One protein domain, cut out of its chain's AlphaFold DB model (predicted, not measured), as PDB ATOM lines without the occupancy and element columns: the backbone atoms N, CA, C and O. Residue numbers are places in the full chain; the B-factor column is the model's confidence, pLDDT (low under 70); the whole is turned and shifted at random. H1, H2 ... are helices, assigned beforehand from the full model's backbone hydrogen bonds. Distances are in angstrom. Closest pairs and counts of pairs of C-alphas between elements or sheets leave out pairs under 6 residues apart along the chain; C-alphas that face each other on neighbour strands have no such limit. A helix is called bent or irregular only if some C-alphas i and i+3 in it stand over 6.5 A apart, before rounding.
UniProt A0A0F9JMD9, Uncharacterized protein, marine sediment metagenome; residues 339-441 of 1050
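AT A GLANCE: This is residues 339 to 441 of the 1050 residues of an uncharacterized protein of marine sediment metagenome (UniProt A0A0F9JMD9). Two layers of helices face each other: in one, the long H1 and H2 make an open V, and in the other, H5 and H6 fold back on each other as a hairpin, H6 crossing H1 and H5 crossing H2. The short H3 and H4 lie where the chain passes from the far end of H2 to H5, and H1 runs roughly along the longest axis. The printed part has 103 residues, with six named helices in the order H1 to H6 and no named strand, class all helix. It is compact, with a radius of gyration of the C-alphas of 13.3 A and spans of 42 by 30 by 20 A.

HOW THE PARTS SIT: Start with the longest helix, H1, residues 339 to 365. Its residues 346 to 358 alone touch H6, residues 425 to 440, the closest C-alphas being those of Ala 354 and Gly 436, 3.9 A apart; they run opposite ways at a steep tilt of 58 degrees. Residues 357 to 365 of H1 alone touch H2, residues 371 to 388, closest at C-alphas 364 and 374, 6.2 A, with a steep tilt of 47 degrees, opposite ways. Look next at H5, residues 403 to 422: it touches H2, closest at C-alphas 375 and 414, 5.4 A, opposite ways at a steep tilt of 49 degrees. H5 and H6 are a hairpin at a shallow tilt of 15 degrees, closest at C-alphas 420 and 428, 5.0 A. Helix packing is mostly crossed: of the four touching pairs H1 and H2, H1 and H6, H2 and H5, and H5 and H6, 1 is at a shallow tilt, that of H5 and H6. H3, residues 390 to 394, touches H2 only at the corner, closest at C-alphas 386 and 392, 4.6 A. H4, residues 396 to 400, touches H5 only at the corner, closest at C-alphas 400 and 406, 4.9 A, and only just touches H2, with 3 pairs of C-alphas within 8 A, the closest being 386 and 396, 6.1 A. H2 and H6 are apart; H1 and H5 are near each other. Every O i to N i+4 pair is within hydrogen-bond range in H1, H2, H4 and H6, against 15 of 16 in H5 and 0 of 1 in H3, where 1 of 2 O i to N i+3 pairs is.

IN THESE COORDINATES: Find C-alpha 339 at (-4.609, -2.285, 45.142); from there H1 runs 37.6 A to C-alpha 365. H2 begins at C-alpha 371, (-28.515, 0.745, 12.646), and runs 25.4 A. H3 is irregular, but only just: C-alphas 390 and 393 are 7.0 A apart. H5 is 29.6 A long, and H6 runs 22.4 A to C-alpha 440 at (-14.840, -6.437, 33.113).

THE WHOLE: The two C-alphas farthest apart are those of Thr 339 and Gly 368, 43.6 A. The printed part has no cut, and its five links between helices are tight. The mean pLDDT of the printed part is 88.9, that of H4 is 74, and no printed residue is under 70.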
ATOM      1  N   THR A 339      -3.794  -3.092  46.061       96.50
ATOM      2  CA  THR A 339      -4.609  -2.285  45.142       96.50
ATOM      3  C   THR A 339      -4.016  -2.219  43.739       96.50
ATOM      4  O   THR A 339      -4.764  -2.323  42.769       96.50
ATOM      5  N   ASN A 340      -2.688  -2.149  43.619       96.69
ATOM      6  CA  ASN A 340      -1.993  -2.197  42.330       96.69
ATOM      7  C   ASN A 340      -2.178  -3.556  41.637       96.69
ATOM      8  O   ASN A 340      -2.451  -3.600  40.440       96.69
ATOM      9  N   MET A 341      -2.083  -4.660  42.387       97.06
ATOM     10  CA  MET A 341      -2.317  -6.008  41.861       97.06
ATOM     11  C   MET A 341      -3.756  -6.166  41.352       97.06
ATOM     12  O   MET A 341      -3.966  -6.607  40.222       97.06
ATOM     13  N   VAL A 342      -4.749  -5.747  42.144       95.19
ATOM     14  CA  VAL A 342      -6.157  -5.813  41.730       95.19
ATOM     15  C   VAL A 342      -6.395  -4.943  40.499       95.19
ATOM     16  O   VAL A 342      -7.071  -5.391  39.576       95.19
ATOM     17  N   GLN A 343      -5.821  -3.739  40.451       94.50
ATOM     18  CA  GLN A 343      -5.927  -2.867  39.284       94.50
ATOM     19  C   GLN A 343      -5.328  -3.526  38.033       94.50
ATOM     20  O   GLN A 343      -5.985  -3.527  36.999       94.50
ATOM     21  N   GLY A 344      -4.170  -4.185  38.143       96.06
ATOM     22  CA  GLY A 344      -3.565  -4.935  37.035       96.06
ATOM     23  C   GLY A 344      -4.453  -6.067  36.504       96.06
ATOM     24  O   GLY A 344      -4.633  -6.193  35.292       96.06
ATOM     25  N   ILE A 345      -5.088  -6.844  37.394       94.25
ATOM     26  CA  ILE A 345      -6.067  -7.877  37.001       94.25
ATOM     27  C   ILE A 345      -7.256  -7.243  36.266       94.25
ATOM     28  O   ILE A 345      -7.709  -7.758  35.240       94.25
ATOM     29  N   LEU A 346      -7.792  -6.143  36.802       92.00
ATOM     30  CA  LEU A 346      -8.936  -5.444  36.219       92.00
ATOM     31  C   LEU A 346      -8.596  -4.850  34.846       92.00
ATOM     32  O   LEU A 346      -9.381  -5.007  33.914       92.00
ATOM     33  N   ASP A 347      -7.414  -4.260  34.688       93.19
ATOM     34  CA  ASP A 347      -6.946  -3.698  33.421       93.19
ATOM     35  C   ASP A 347      -6.751  -4.791  32.363       93.19
ATOM     36  O   ASP A 347      -7.219  -4.640  31.231       93.19
ATOM     37  N   ARG A 348      -6.168  -5.943  32.736       94.25
ATOM     38  CA  ARG A 348      -6.056  -7.113  31.848       94.25
ATOM     39  C   ARG A 348      -7.429  -7.612  31.404       94.25
ATOM     40  O   ARG A 348      -7.667  -7.769  30.205       94.25
ATOM     41  N   ARG A 349      -8.354  -7.830  32.347       91.38
ATOM     42  CA  ARG A 349      -9.731  -8.255  32.032       91.38
ATOM     43  C   ARG A 349     -10.451  -7.216  31.165       91.38
ATOM     44  O   ARG A 349     -11.213  -7.590  30.276       91.38
ATOM     45  N   SER A 350     -10.203  -5.927  31.392       91.69
ATOM     46  CA  SER A 350     -10.755  -4.827  30.603       91.69
ATOM     47  C   SER A 350     -10.246  -4.833  29.170       91.69
ATOM     48  O   SER A 350     -11.050  -4.700  28.249       91.69
ATOM     49  N   ALA A 351      -8.945  -5.029  28.962       92.81
ATOM     50  CA  ALA A 351      -8.358  -5.136  27.630       92.81
ATOM     51  C   ALA A 351      -8.913  -6.348  26.862       92.81
ATOM     52  O   ALA A 351      -9.311  -6.215  25.705       92.81
ATOM     53  N   GLN A 352      -9.032  -7.505  27.524       92.56
ATOM     54  CA  GLN A 352      -9.636  -8.708  26.940       92.56
ATOM     55  C   GLN A 352     -11.106  -8.481  26.558       92.56
ATOM     56  O   GLN A 352     -11.521  -8.804  25.446       92.56
ATOM     57  N   ALA A 353     -11.888  -7.875  27.457       91.75
ATOM     58  CA  ALA A 353     -13.283  -7.539  27.199       91.75
ATOM     59  C   ALA A 353     -13.428  -6.539  26.041       91.75
ATOM     60  O   ALA A 353     -14.278  -6.742  25.176       91.75
ATOM     61  N   ALA A 354     -12.596  -5.492  25.998       94.06
ATOM     62  CA  ALA A 354     -12.586  -4.501  24.924       94.06
ATOM     63  C   ALA A 354     -12.285  -5.155  23.569       94.06
ATOM     64  O   ALA A 354     -13.064  -4.994  22.634       94.06
ATOM     65  N   SER A 355     -11.217  -5.956  23.494       95.00
ATOM     66  CA  SER A 355     -10.828  -6.680  22.279       95.00
ATOM     67  C   SER A 355     -11.940  -7.614  21.796       95.00
ATOM     68  O   SER A 355     -12.282  -7.619  20.612       95.00
ATOM     69  N   LYS A 356     -12.583  -8.356  22.707       95.38
ATOM     70  CA  LYS A 356     -13.666  -9.263  22.317       95.38
ATOM     71  C   LYS A 356     -14.898  -8.520  21.813       95.38
ATOM     72  O   LYS A 356     -15.505  -8.937  20.828       95.38
ATOM     73  N   VAL A 357     -15.276  -7.435  22.486       94.06
ATOM     74  CA  VAL A 357     -16.397  -6.589  22.062       94.06
ATOM     75  C   VAL A 357     -16.116  -5.943  20.715       94.06
ATOM     76  O   VAL A 357     -17.022  -5.897  19.888       94.06
ATOM     77  N   GLN A 358     -14.886  -5.489  20.488       96.12
ATOM     78  CA  GLN A 358     -14.456  -4.953  19.206       96.12
ATOM     79  C   GLN A 358     -14.619  -5.992  18.097       96.12
ATOM     80  O   GLN A 358     -15.294  -5.706  17.117       96.12
ATOM     81  N   GLY A 359     -14.136  -7.224  18.295       96.38
ATOM     82  CA  GLY A 359     -14.343  -8.298  17.320       96.38
ATOM     83  C   GLY A 359     -15.827  -8.558  17.023       96.38
ATOM     84  O   GLY A 359     -16.222  -8.638  15.866       96.38
ATOM     85  N   ILE A 360     -16.681  -8.601  18.056       96.25
ATOM     86  CA  ILE A 360     -18.136  -8.760  17.871       96.25
ATOM     87  C   ILE A 360     -18.734  -7.580  17.093       96.25
ATOM     88  O   ILE A 360     -19.610  -7.784  16.253       96.25
ATOM     89  N   TRP A 361     -18.309  -6.353  17.387       94.44
ATOM     90  CA  TRP A 361     -18.786  -5.151  16.707       94.44
ATOM     91  C   TRP A 361     -18.356  -5.117  15.236       94.44
ATOM     92  O   TRP A 361     -19.185  -4.864  14.361       94.44
ATOM     93  N   ASP A 362     -17.094  -5.425  14.951       94.62
ATOM     94  CA  ASP A 362     -16.544  -5.474  13.596       94.62
ATOM     95  C   ASP A 362     -17.257  -6.544  12.757       94.62
ATOM     96  O   ASP A 362     -17.669  -6.274  11.628       94.62
ATOM     97  N   ASP A 363     -17.510  -7.722  13.334       96.19
ATOM     98  CA  ASP A 363     -18.281  -8.781  12.680       96.19
ATOM     99  C   ASP A 363     -19.710  -8.336  12.362       96.19
ATOM    100  O   ASP A 363     -20.209  -8.590  11.270       96.19
ATOM    101  N   VAL A 364     -20.395  -7.695  13.317       95.12
ATOM    102  CA  VAL A 364     -21.796  -7.277  13.154       95.12
ATOM    103  C   VAL A 364     -21.926  -6.123  12.160       95.12
ATOM    104  O   VAL A 364     -22.839  -6.134  11.334       95.12
ATOM    105  N   SER A 365     -21.005  -5.161  12.199       90.31
ATOM    106  CA  SER A 365     -21.019  -3.986  11.318       90.31
ATOM    107  C   SER A 365     -20.712  -4.325   9.855       90.31
ATOM    108  O   SER A 365     -21.227  -3.663   8.951       90.31
ATOM    109  N   ARG A 366     -19.953  -5.401   9.591       94.69
ATOM    110  CA  ARG A 366     -19.684  -5.913   8.232       94.69
ATOM    111  C   ARG A 366     -20.886  -6.575   7.560       94.69
ATOM    112  O   ARG A 366     -20.886  -6.703   6.341       94.69
ATOM    113  N   ILE A 367     -21.914  -6.971   8.314       94.12
ATOM    114  CA  ILE A 367     -23.110  -7.629   7.753       94.12
ATOM    115  C   ILE A 367     -23.966  -6.644   6.933       94.12
ATOM    116  O   ILE A 367     -24.808  -7.066   6.146       94.12
ATOM    117  N   GLY A 368     -23.760  -5.329   7.089       92.00
ATOM    118  CA  GLY A 368     -24.527  -4.316   6.358       92.00
ATOM    119  C   GLY A 368     -25.960  -4.149   6.873       92.00
ATOM    120  O   GLY A 368     -26.858  -3.775   6.122       92.00
ATOM    121  N   PHE A 369     -26.201  -4.450   8.152       94.62
ATOM    122  CA  PHE A 369     -27.493  -4.199   8.782       94.62
ATOM    123  C   PHE A 369     -27.799  -2.704   8.899       94.62
ATOM    124  O   PHE A 369     -26.903  -1.873   9.038       94.62
ATOM    125  N   ASP A 370     -29.092  -2.370   8.931       94.50
ATOM    126  CA  ASP A 370     -29.523  -1.062   9.418       94.50
ATOM    127  C   ASP A 370     -29.103  -0.861  10.887       94.50
ATOM    128  O   ASP A 370     -28.877  -1.820  11.634       94.50
ATOM    129  N   ALA A 371     -29.024   0.398  11.321       87.88
ATOM    130  CA  ALA A 371     -28.515   0.745  12.646       87.88
ATOM    131  C   ALA A 371     -29.283   0.072  13.801       87.88
ATOM    132  O   ALA A 371     -28.695  -0.187  14.851       87.88
ATOM    133  N   ALA A 372     -30.577  -0.225  13.640       89.69
ATOM    134  CA  ALA A 372     -31.380  -0.859  14.684       89.69
ATOM    135  C   ALA A 372     -31.094  -2.368  14.779       89.69
ATOM    136  O   ALA A 372     -30.904  -2.897  15.880       89.69
ATOM    137  N   LYS A 373     -31.015  -3.058  13.637       94.31
ATOM    138  CA  LYS A 373     -30.651  -4.481  13.557       94.31
ATOM    139  C   LYS A 373     -29.198  -4.727  13.955       94.31
ATOM    140  O   LYS A 373     -28.925  -5.725  14.624       94.31
ATOM    141  N   GLU A 374     -28.291  -3.816  13.605       92.44
ATOM    142  CA  GLU A 374     -26.891  -3.835  14.041       92.44
ATOM    143  C   GLU A 374     -26.811  -3.817  15.578       92.44
ATOM    144  O   GLU A 374     -26.262  -4.745  16.178       92.44
ATOM    145  N   ARG A 375     -27.476  -2.848  16.237       92.38
ATOM    146  CA  ARG A 375     -27.560  -2.779  17.710       92.38
ATOM    147  C   ARG A 375     -28.130  -4.054  18.315       92.38
ATOM    148  O   ARG A 375     -27.523  -4.633  19.213       92.38
ATOM    149  N   ALA A 376     -29.282  -4.510  17.826       94.06
ATOM    150  CA  ALA A 376     -29.948  -5.691  18.366       94.06
ATOM    151  C   ALA A 376     -29.071  -6.951  18.256       94.06
ATOM    152  O   ALA A 376     -29.019  -7.754  19.194       94.06
ATOM    153  N   THR A 377     -28.357  -7.109  17.138       96.50
ATOM    154  CA  THR A 377     -27.451  -8.242  16.910       96.50
ATOM    155  C   THR A 377     -26.214  -8.156  17.794       96.50
ATOM    156  O   THR A 377     -25.840  -9.159  18.405       96.50
ATOM    157  N   PHE A 378     -25.616  -6.970  17.929       95.44
ATOM    158  CA  PHE A 378     -24.507  -6.738  18.850       95.44
ATOM    159  C   PHE A 378     -24.897  -7.099  20.288       95.44
ATOM    160  O   PHE A 378     -24.230  -7.919  20.918       95.44
ATOM    161  N   VAL A 379     -26.022  -6.566  20.781       94.75
ATOM    162  CA  VAL A 379     -26.525  -6.847  22.134       94.75
ATOM    163  C   VAL A 379     -26.692  -8.348  22.348       94.75
ATOM    164  O   VAL A 379     -26.230  -8.873  23.359       94.75
ATOM    165  N   LYS A 380     -27.302  -9.048  21.384       96.19
ATOM    166  CA  LYS A 380     -27.505 -10.499  21.450       96.19
ATOM    167  C   LYS A 380     -26.175 -11.258  21.527       96.19
ATOM    168  O   LYS A 380     -26.025 -12.099  22.409       96.19
ATOM    169  N   ARG A 381     -25.214 -10.961  20.646       96.25
ATOM    170  CA  ARG A 381     -23.922 -11.669  20.596       96.25
ATOM    171  C   ARG A 381     -23.068 -11.410  21.837       96.25
ATOM    172  O   ARG A 381     -22.450 -12.338  22.354       96.25
ATOM    173  N   VAL A 382     -23.066 -10.179  22.350       94.31
ATOM    174  CA  VAL A 382     -22.384  -9.858  23.613       94.31
ATOM    175  C   VAL A 382     -23.063 -10.577  24.785       94.31
ATOM    176  O   VAL A 382     -22.379 -11.224  25.576       94.31
ATOM    177  N   GLU A 383     -24.397 -10.545  24.876       93.12
ATOM    178  CA  GLU A 383     -25.153 -11.278  25.905       93.12
ATOM    179  C   GLU A 383     -24.840 -12.787  25.857       93.12
ATOM    180  O   GLU A 383     -24.575 -13.393  26.896       93.12
ATOM    181  N   GLU A 384     -24.797 -13.396  24.671       93.94
ATOM    182  CA  GLU A 384     -24.443 -14.810  24.480       93.94
ATOM    183  C   GLU A 384     -23.004 -15.121  24.915       93.94
ATOM    184  O   GLU A 384     -22.794 -16.090  25.651       93.94
ATOM    185  N   TYR A 385     -22.024 -14.286  24.555       93.31
ATOM    186  CA  TYR A 385     -20.630 -14.477  24.975       93.31
ATOM    187  C   TYR A 385     -20.481 -14.488  26.502       93.31
ATOM    188  O   TYR A 385     -19.818 -15.367  27.055       93.31
ATOM    189  N   TYR A 386     -21.142 -13.563  27.202       90.06
ATOM    190  CA  TYR A 386     -21.041 -13.451  28.660       90.06
ATOM    191  C   TYR A 386     -21.975 -14.384  29.442       90.06
ATOM    192  O   TYR A 386     -21.831 -14.503  30.658       90.06
ATOM    193  N   THR A 387     -22.939 -15.039  28.794       88.25
ATOM    194  CA  THR A 387     -23.846 -15.992  29.468       88.25
ATOM    195  C   THR A 387     -23.511 -17.449  29.167       88.25
ATOM    196  O   THR A 387     -23.688 -18.305  30.037       88.25
ATOM    197  N   LYS A 388     -23.017 -17.739  27.959       90.94
ATOM    198  CA  LYS A 388     -22.744 -19.100  27.476       90.94
ATOM    199  C   LYS A 388     -21.290 -19.326  27.060       90.94
ATOM    200  O   LYS A 388     -20.850 -20.468  27.101       90.94
ATOM    201  N   GLY A 389     -20.570 -18.278  26.660       90.00
ATOM    202  CA  GLY A 389     -19.190 -18.370  26.180       90.00
ATOM    203  C   GLY A 389     -18.130 -18.256  27.280       90.00
ATOM    204  O   GLY A 389     -18.415 -18.356  28.474       90.00
ATOM    205  N   GLU A 390     -16.891 -17.995  26.863       85.31
ATOM    206  CA  GLU A 390     -15.722 -17.828  27.746       85.31
ATOM    207  C   GLU A 390     -15.902 -16.692  28.767       85.31
ATOM    208  O   GLU A 390     -15.401 -16.766  29.889       85.31
ATOM    209  N   GLY A 391     -16.698 -15.670  28.426       83.38
ATOM    210  CA  GLY A 391     -17.021 -14.553  29.316       83.38
ATOM    211  C   GLY A 391     -17.913 -14.923  30.510       83.38
ATOM    212  O   GLY A 391     -18.085 -14.103  31.415       83.38
ATOM    213  N   LYS A 392     -18.468 -16.144  30.560       84.44
ATOM    214  CA  LYS A 392     -19.390 -16.607  31.616       84.44
ATOM    215  C   LYS A 392     -18.820 -16.478  33.031       84.44
ATOM    216  O   LYS A 392     -19.569 -16.202  33.968       84.44
ATOM    217  N   GLY A 393     -17.504 -16.624  33.192       75.12
ATOM    218  CA  GLY A 393     -16.828 -16.500  34.489       75.12
ATOM    219  C   GLY A 393     -16.954 -15.115  35.140       75.12
ATOM    220  O   GLY A 393     -16.710 -14.971  36.337       75.12
ATOM    221  N   LEU A 394     -17.366 -14.096  34.381       72.06
ATOM    222  CA  LEU A 394     -17.508 -12.731  34.874       72.06
ATOM    223  C   LEU A 394     -18.891 -12.442  35.487       72.06
ATOM    224  O   LEU A 394     -19.048 -11.378  36.069       72.06
ATOM    225  N   ASP A 395     -19.874 -13.353  35.426       73.38
ATOM    226  CA  ASP A 395     -21.239 -13.144  35.966       73.38
ATOM    227  C   ASP A 395     -21.815 -11.759  35.594       73.38
ATOM    228  O   ASP A 395     -22.230 -10.937  36.418       73.38
ATOM    229  N   PHE A 396     -21.753 -11.471  34.295       78.31
ATOM    230  CA  PHE A 396     -22.057 -10.168  33.713       78.31
ATOM    231  C   PHE A 396     -23.451  -9.637  34.079       78.31
ATOM    232  O   PHE A 396     -23.603  -8.449  34.368       78.31
ATOM    233  N   VAL A 397     -24.465 -10.514  34.099       72.94
ATOM    234  CA  VAL A 397     -25.840 -10.125  34.438       72.94
ATOM    235  C   VAL A 397     -25.874  -9.549  35.845       72.94
ATOM    236  O   VAL A 397     -26.322  -8.419  35.997       72.94
ATOM    237  N   ARG A 398     -25.325 -10.254  36.844       70.12
ATOM    238  CA  ARG A 398     -25.290  -9.788  38.237       70.12
ATOM    239  C   ARG A 398     -24.541  -8.465  38.394       70.12
ATOM    240  O   ARG A 398     -24.940  -7.642  39.216       70.12
ATOM    241  N   ARG A 399     -23.488  -8.234  37.599       73.31
ATOM    242  CA  ARG A 399     -22.704  -6.984  37.617       73.31
ATOM    243  C   ARG A 399     -23.463  -5.792  37.058       73.31
ATOM    244  O   ARG A 399     -23.427  -4.712  37.647       73.31
ATOM    245  N   LEU A 400     -24.140  -5.980  35.928       75.06
ATOM    246  CA  LEU A 400     -24.958  -4.934  35.322       75.06
ATOM    247  C   LEU A 400     -26.372  -4.849  35.913       75.06
ATOM    248  O   LEU A 400     -27.141  -3.979  35.512       75.06
ATOM    249  N   GLY A 401     -26.717  -5.723  36.859       72.12
ATOM    250  CA  GLY A 401     -27.976  -5.727  37.591       72.12
ATOM    251  C   GLY A 401     -28.839  -6.952  37.287       72.12
ATOM    252  O   GLY A 401     -28.487  -8.080  37.605       72.12
ATOM    253  N   ASN A 402     -30.037  -6.736  36.747       72.62
ATOM    254  CA  ASN A 402     -30.888  -7.832  36.272       72.62
ATOM    255  C   ASN A 402     -30.756  -7.972  34.749       72.62
ATOM    256  O   ASN A 402     -30.232  -7.080  34.083       72.62
ATOM    257  N   LYS A 403     -31.276  -9.067  34.182       80.06
ATOM    258  CA  LYS A 403     -31.184  -9.352  32.738       80.06
ATOM    259  C   LYS A 403     -31.633  -8.177  31.859       80.06
ATOM    260  O   LYS A 403     -31.010  -7.892  30.843       80.06
ATOM    261  N   ARG A 404     -32.690  -7.462  32.264       75.62
ATOM    262  CA  ARG A 404     -33.180  -6.283  31.536       75.62
ATOM    263  C   ARG A 404     -32.193  -5.121  31.627       75.62
ATOM    264  O   ARG A 404     -31.849  -4.553  30.605       75.62
ATOM    265  N   MET A 405     -31.710  -4.814  32.827       75.06
ATOM    266  CA  MET A 405     -30.731  -3.751  33.073       75.06
ATOM    267  C   MET A 405     -29.438  -3.973  32.284       75.06
ATOM    268  O   MET A 405     -28.913  -3.043  31.670       75.06
ATOM    269  N   ALA A 406     -28.968  -5.220  32.254       83.00
ATOM    270  CA  ALA A 406     -27.818  -5.625  31.465       83.00
ATOM    271  C   ALA A 406     -28.058  -5.371  29.973       83.00
ATOM    272  O   ALA A 406     -27.240  -4.731  29.319       83.00
ATOM    273  N   ARG A 407     -29.221  -5.781  29.456       87.12
ATOM    274  CA  ARG A 407     -29.600  -5.570  28.057       87.12
ATOM    275  C   ARG A 407     -29.722  -4.090  27.684       87.12
ATOM    276  O   ARG A 407     -29.163  -3.690  26.672       87.12
ATOM    277  N   ASP A 408     -30.380  -3.279  28.513       82.62
ATOM    278  CA  ASP A 408     -30.515  -1.827  28.303       82.62
ATOM    279  C   ASP A 408     -29.137  -1.134  28.296       82.62
ATOM    280  O   ASP A 408     -28.884  -0.195  27.538       82.62
ATOM    281  N   THR A 409     -28.214  -1.623  29.131       84.75
ATOM    282  CA  THR A 409     -26.832  -1.135  29.169       84.75
ATOM    283  C   THR A 409     -26.070  -1.511  27.897       84.75
ATOM    284  O   THR A 409     -25.413  -0.645  27.323       84.75
ATOM    285  N   LEU A 410     -26.180  -2.762  27.432       90.62
ATOM    286  CA  LEU A 410     -25.568  -3.212  26.176       90.62
ATOM    287  C   LEU A 410     -26.111  -2.440  24.970       90.62
ATOM    288  O   LEU A 410     -25.340  -2.051  24.097       90.62
ATOM    289  N   ASP A 411     -27.416  -2.174  24.937       89.38
ATOM    290  CA  ASP A 411     -28.039  -1.372  23.879       89.38
ATOM    291  C   ASP A 411     -27.467   0.053  23.853       89.38
ATOM    292  O   ASP A 411     -27.118   0.593  22.803       89.38
ATOM    293  N   SER A 412     -27.246   0.634  25.032       86.25
ATOM    294  CA  SER A 412     -26.616   1.952  25.153       86.25
ATOM    295  C   SER A 412     -25.140   1.965  24.779       86.25
ATOM    296  O   SER A 412     -24.663   2.980  24.274       86.25
ATOM    297  N   MET A 413     -24.413   0.869  25.013       91.56
ATOM    298  CA  MET A 413     -23.043   0.694  24.521       91.56
ATOM    299  C   MET A 413     -23.024   0.654  22.994       91.56
ATOM    300  O   MET A 413     -22.249   1.385  22.382       91.56
ATOM    301  N   ALA A 414     -23.931  -0.115  22.388       89.56
ATOM    302  CA  ALA A 414     -24.077  -0.204  20.938       89.56
ATOM    303  C   ALA A 414     -24.374   1.170  20.319       89.56
ATOM    304  O   ALA A 414     -23.718   1.587  19.368       89.56
ATOM    305  N   GLY A 415     -25.311   1.923  20.905       86.75
ATOM    306  CA  GLY A 415     -25.585   3.294  20.473       86.75
ATOM    307  C   GLY A 415     -24.385   4.231  20.638       86.75
ATOM    308  O   GLY A 415     -24.160   5.084  19.790       86.75
ATOM    309  N   SER A 416     -23.583   4.054  21.692       86.50
ATOM    310  CA  SER A 416     -22.357   4.831  21.906       86.50
ATOM    311  C   SER A 416     -21.290   4.561  20.846       86.50
ATOM    312  O   SER A 416     -20.657   5.499  20.372       86.50
ATOM    313  N   LEU A 417     -21.132   3.300  20.436       88.69
ATOM    314  CA  LEU A 417     -20.212   2.912  19.366       88.69
ATOM    315  C   LEU A 417     -20.636   3.481  18.011       88.69
ATOM    316  O   LEU A 417     -19.786   3.955  17.260       88.69
ATOM    317  N   GLN A 418     -21.938   3.502  17.716       88.38
ATOM    318  CA  GLN A 418     -22.441   4.141  16.498       88.38
ATOM    319  C   GLN A 418     -22.155   5.639  16.481       88.38
ATOM    320  O   GLN A 418     -21.654   6.145  15.483       88.38
ATOM    321  N   ASP A 419     -22.406   6.343  17.585       85.12
ATOM    322  CA  ASP A 419     -22.100   7.773  17.678       85.12
ATOM    323  C   ASP A 419     -20.592   8.041  17.534       85.12
ATOM    324  O   ASP A 419     -20.175   8.966  16.833       85.12
ATOM    325  N   ALA A 420     -19.762   7.205  18.165       87.06
ATOM    326  CA  ALA A 420     -18.309   7.295  18.075       87.06
ATOM    327  C   ALA A 420     -17.806   7.047  16.645       87.06
ATOM    328  O   ALA A 420     -16.864   7.714  16.219       87.06
ATOM    329  N   ARG A 421     -18.461   6.166  15.873       88.81
ATOM    330  CA  ARG A 421     -18.129   5.897  14.464       88.81
ATOM    331  C   ARG A 421     -18.195   7.161  13.604       88.81
ATOM    332  O   ARG A 421     -17.330   7.346  12.755       88.81
ATOM    333  N   PHE A 422     -19.153   8.055  13.858       86.69
ATOM    334  CA  PHE A 422     -19.239   9.350  13.167       86.69
ATOM    335  C   PHE A 422     -18.141  10.338  13.586       86.69
ATOM    336  O   PHE A 422     -17.873  11.296  12.867       86.69
ATOM    337  N   SER A 423     -17.502  10.109  14.734       86.69
ATOM    338  CA  SER A 423     -16.444  10.965  15.286       86.69
ATOM    339  C   SER A 423     -15.026  10.495  14.927       86.69
ATOM    340  O   SER A 423     -14.058  11.145  15.312       86.69
ATOM    341  N   GLY A 424     -14.886   9.379  14.200       90.75
ATOM    342  CA  GLY A 424     -13.603   8.834  13.741       90.75
ATOM    343  C   GLY A 424     -13.060   7.662  14.572       90.75
ATOM    344  O   GLY A 424     -13.578   7.310  15.633       90.75
ATOM    345  N   ALA A 425     -11.992   7.034  14.071       86.69
ATOM    346  CA  ALA A 425     -11.445   5.784  14.617       86.69
ATOM    347  C   ALA A 425     -10.923   5.908  16.061       86.69
ATOM    348  O   ALA A 425     -11.103   4.992  16.863       86.69
ATOM    349  N   GLU A 426     -10.328   7.047  16.423       87.25
ATOM    350  CA  GLU A 426      -9.827   7.291  17.782       87.25
ATOM    351  C   GLU A 426     -10.964   7.308  18.817       87.25
ATOM    352  O   GLU A 426     -10.855   6.708  19.889       87.25
ATOM    353  N   ALA A 427     -12.097   7.934  18.477       86.00
ATOM    354  CA  ALA A 427     -13.276   7.962  19.335       86.00
ATOM    355  C   ALA A 427     -13.840   6.551  19.557       86.00
ATOM    356  O   ALA A 427     -14.197   6.201  20.682       86.00
ATOM    357  N   VAL A 428     -13.864   5.724  18.507       87.31
ATOM    358  CA  VAL A 428     -14.292   4.318  18.578       87.31
ATOM    359  C   VAL A 428     -13.352   3.495  19.465       87.31
ATOM    360  O   VAL A 428     -13.821   2.782  20.352       87.31
ATOM    361  N   ALA A 429     -12.034   3.628  19.294       87.75
ATOM    362  CA  ALA A 429     -11.049   2.922  20.117       87.75
ATOM    363  C   ALA A 429     -11.176   3.289  21.606       87.75
ATOM    364  O   ALA A 429     -11.201   2.413  22.478       87.75
ATOM    365  N   LYS A 430     -11.343   4.584  21.903       89.19
ATOM    366  CA  LYS A 430     -11.609   5.074  23.263       89.19
ATOM    367  C   LYS A 430     -12.899   4.485  23.834       89.19
ATOM    368  O   LYS A 430     -12.941   4.108  25.005       89.19
ATOM    369  N   GLU A 431     -13.940   4.387  23.013       90.38
ATOM    370  CA  GLU A 431     -15.230   3.838  23.412       90.38
ATOM    371  C   GLU A 431     -15.148   2.342  23.739       90.38
ATOM    372  O   GLU A 431     -15.682   1.919  24.765       90.38
ATOM    373  N   PHE A 432     -14.413   1.552  22.952       93.00
ATOM    374  CA  PHE A 432     -14.161   0.144  23.268       93.00
ATOM    375  C   PHE A 432     -13.412  -0.038  24.584       93.00
ATOM    376  O   PHE A 432     -13.786  -0.910  25.371       93.00
ATOM    377  N   GLY A 433     -12.407   0.797  24.861       89.31
ATOM    378  CA  GLY A 433     -11.701   0.771  26.143       89.31
ATOM    379  C   GLY A 433     -12.651   0.975  27.328       89.31
ATOM    380  O   GLY A 433     -12.572   0.271  28.334       89.31
ATOM    381  N   GLU A 434     -13.608   1.889  27.198       88.50
ATOM    382  CA  GLU A 434     -14.602   2.172  28.234       88.50
ATOM    383  C   GLU A 434     -15.669   1.077  28.367       88.50
ATOM    384  O   GLU A 434     -16.066   0.738  29.487       88.50
ATOM    385  N   ILE A 435     -16.098   0.470  27.256       89.81
ATOM    386  CA  ILE A 435     -16.963  -0.717  27.289       89.81
ATOM    387  C   ILE A 435     -16.235  -1.863  27.988       89.81
ATOM    388  O   ILE A 435     -16.792  -2.459  28.911       89.81
ATOM    389  N   GLY A 436     -14.979  -2.121  27.615       89.69
ATOM    390  CA  GLY A 436     -14.125  -3.119  28.249       89.69
ATOM    391  C   GLY A 436     -14.095  -2.951  29.764       89.69
ATOM    392  O   GLY A 436     -14.391  -3.906  30.486       89.69
ATOM    393  N   LYS A 437     -13.876  -1.723  30.253       88.94
ATOM    394  CA  LYS A 437     -13.899  -1.411  31.692       88.94
ATOM    395  C   LYS A 437     -15.241  -1.746  32.329       88.94
ATOM    396  O   LYS A 437     -15.270  -2.359  33.387       88.94
ATOM    397  N   VAL A 438     -16.363  -1.370  31.716       87.38
ATOM    398  CA  VAL A 438     -17.695  -1.595  32.309       87.38
ATOM    399  C   VAL A 438     -18.096  -3.073  32.320       87.38
ATOM    400  O   VAL A 438     -18.770  -3.509  33.251       87.38
ATOM    401  N   LEU A 439     -17.692  -3.848  31.314       87.31
ATOM    402  CA  LEU A 439     -17.995  -5.281  31.244       87.31
ATOM    403  C   LEU A 439     -17.105  -6.110  32.185       87.31
ATOM    404  O   LEU A 439     -17.554  -7.094  32.782       87.31
ATOM    405  N   SER A 440     -15.845  -5.704  32.338       85.00
ATOM    406  CA  SER A 440     -14.840  -6.437  33.113       85.00
ATOM    407  C   SER A 440     -14.778  -6.045  34.591       85.00
ATOM    408  O   SER A 440     -14.508  -6.918  35.425       85.00
ATOM    409  N   ASN A 441     -15.070  -4.785  34.934       86.06
ATOM    410  CA  ASN A 441     -14.969  -4.286  36.300       86.06
ATOM    411  C   ASN A 441     -16.284  -4.500  37.056       86.06
ATOM    412  O   ASN A 441     -17.344  -4.053  36.609       86.06
TER     413      ASN A 441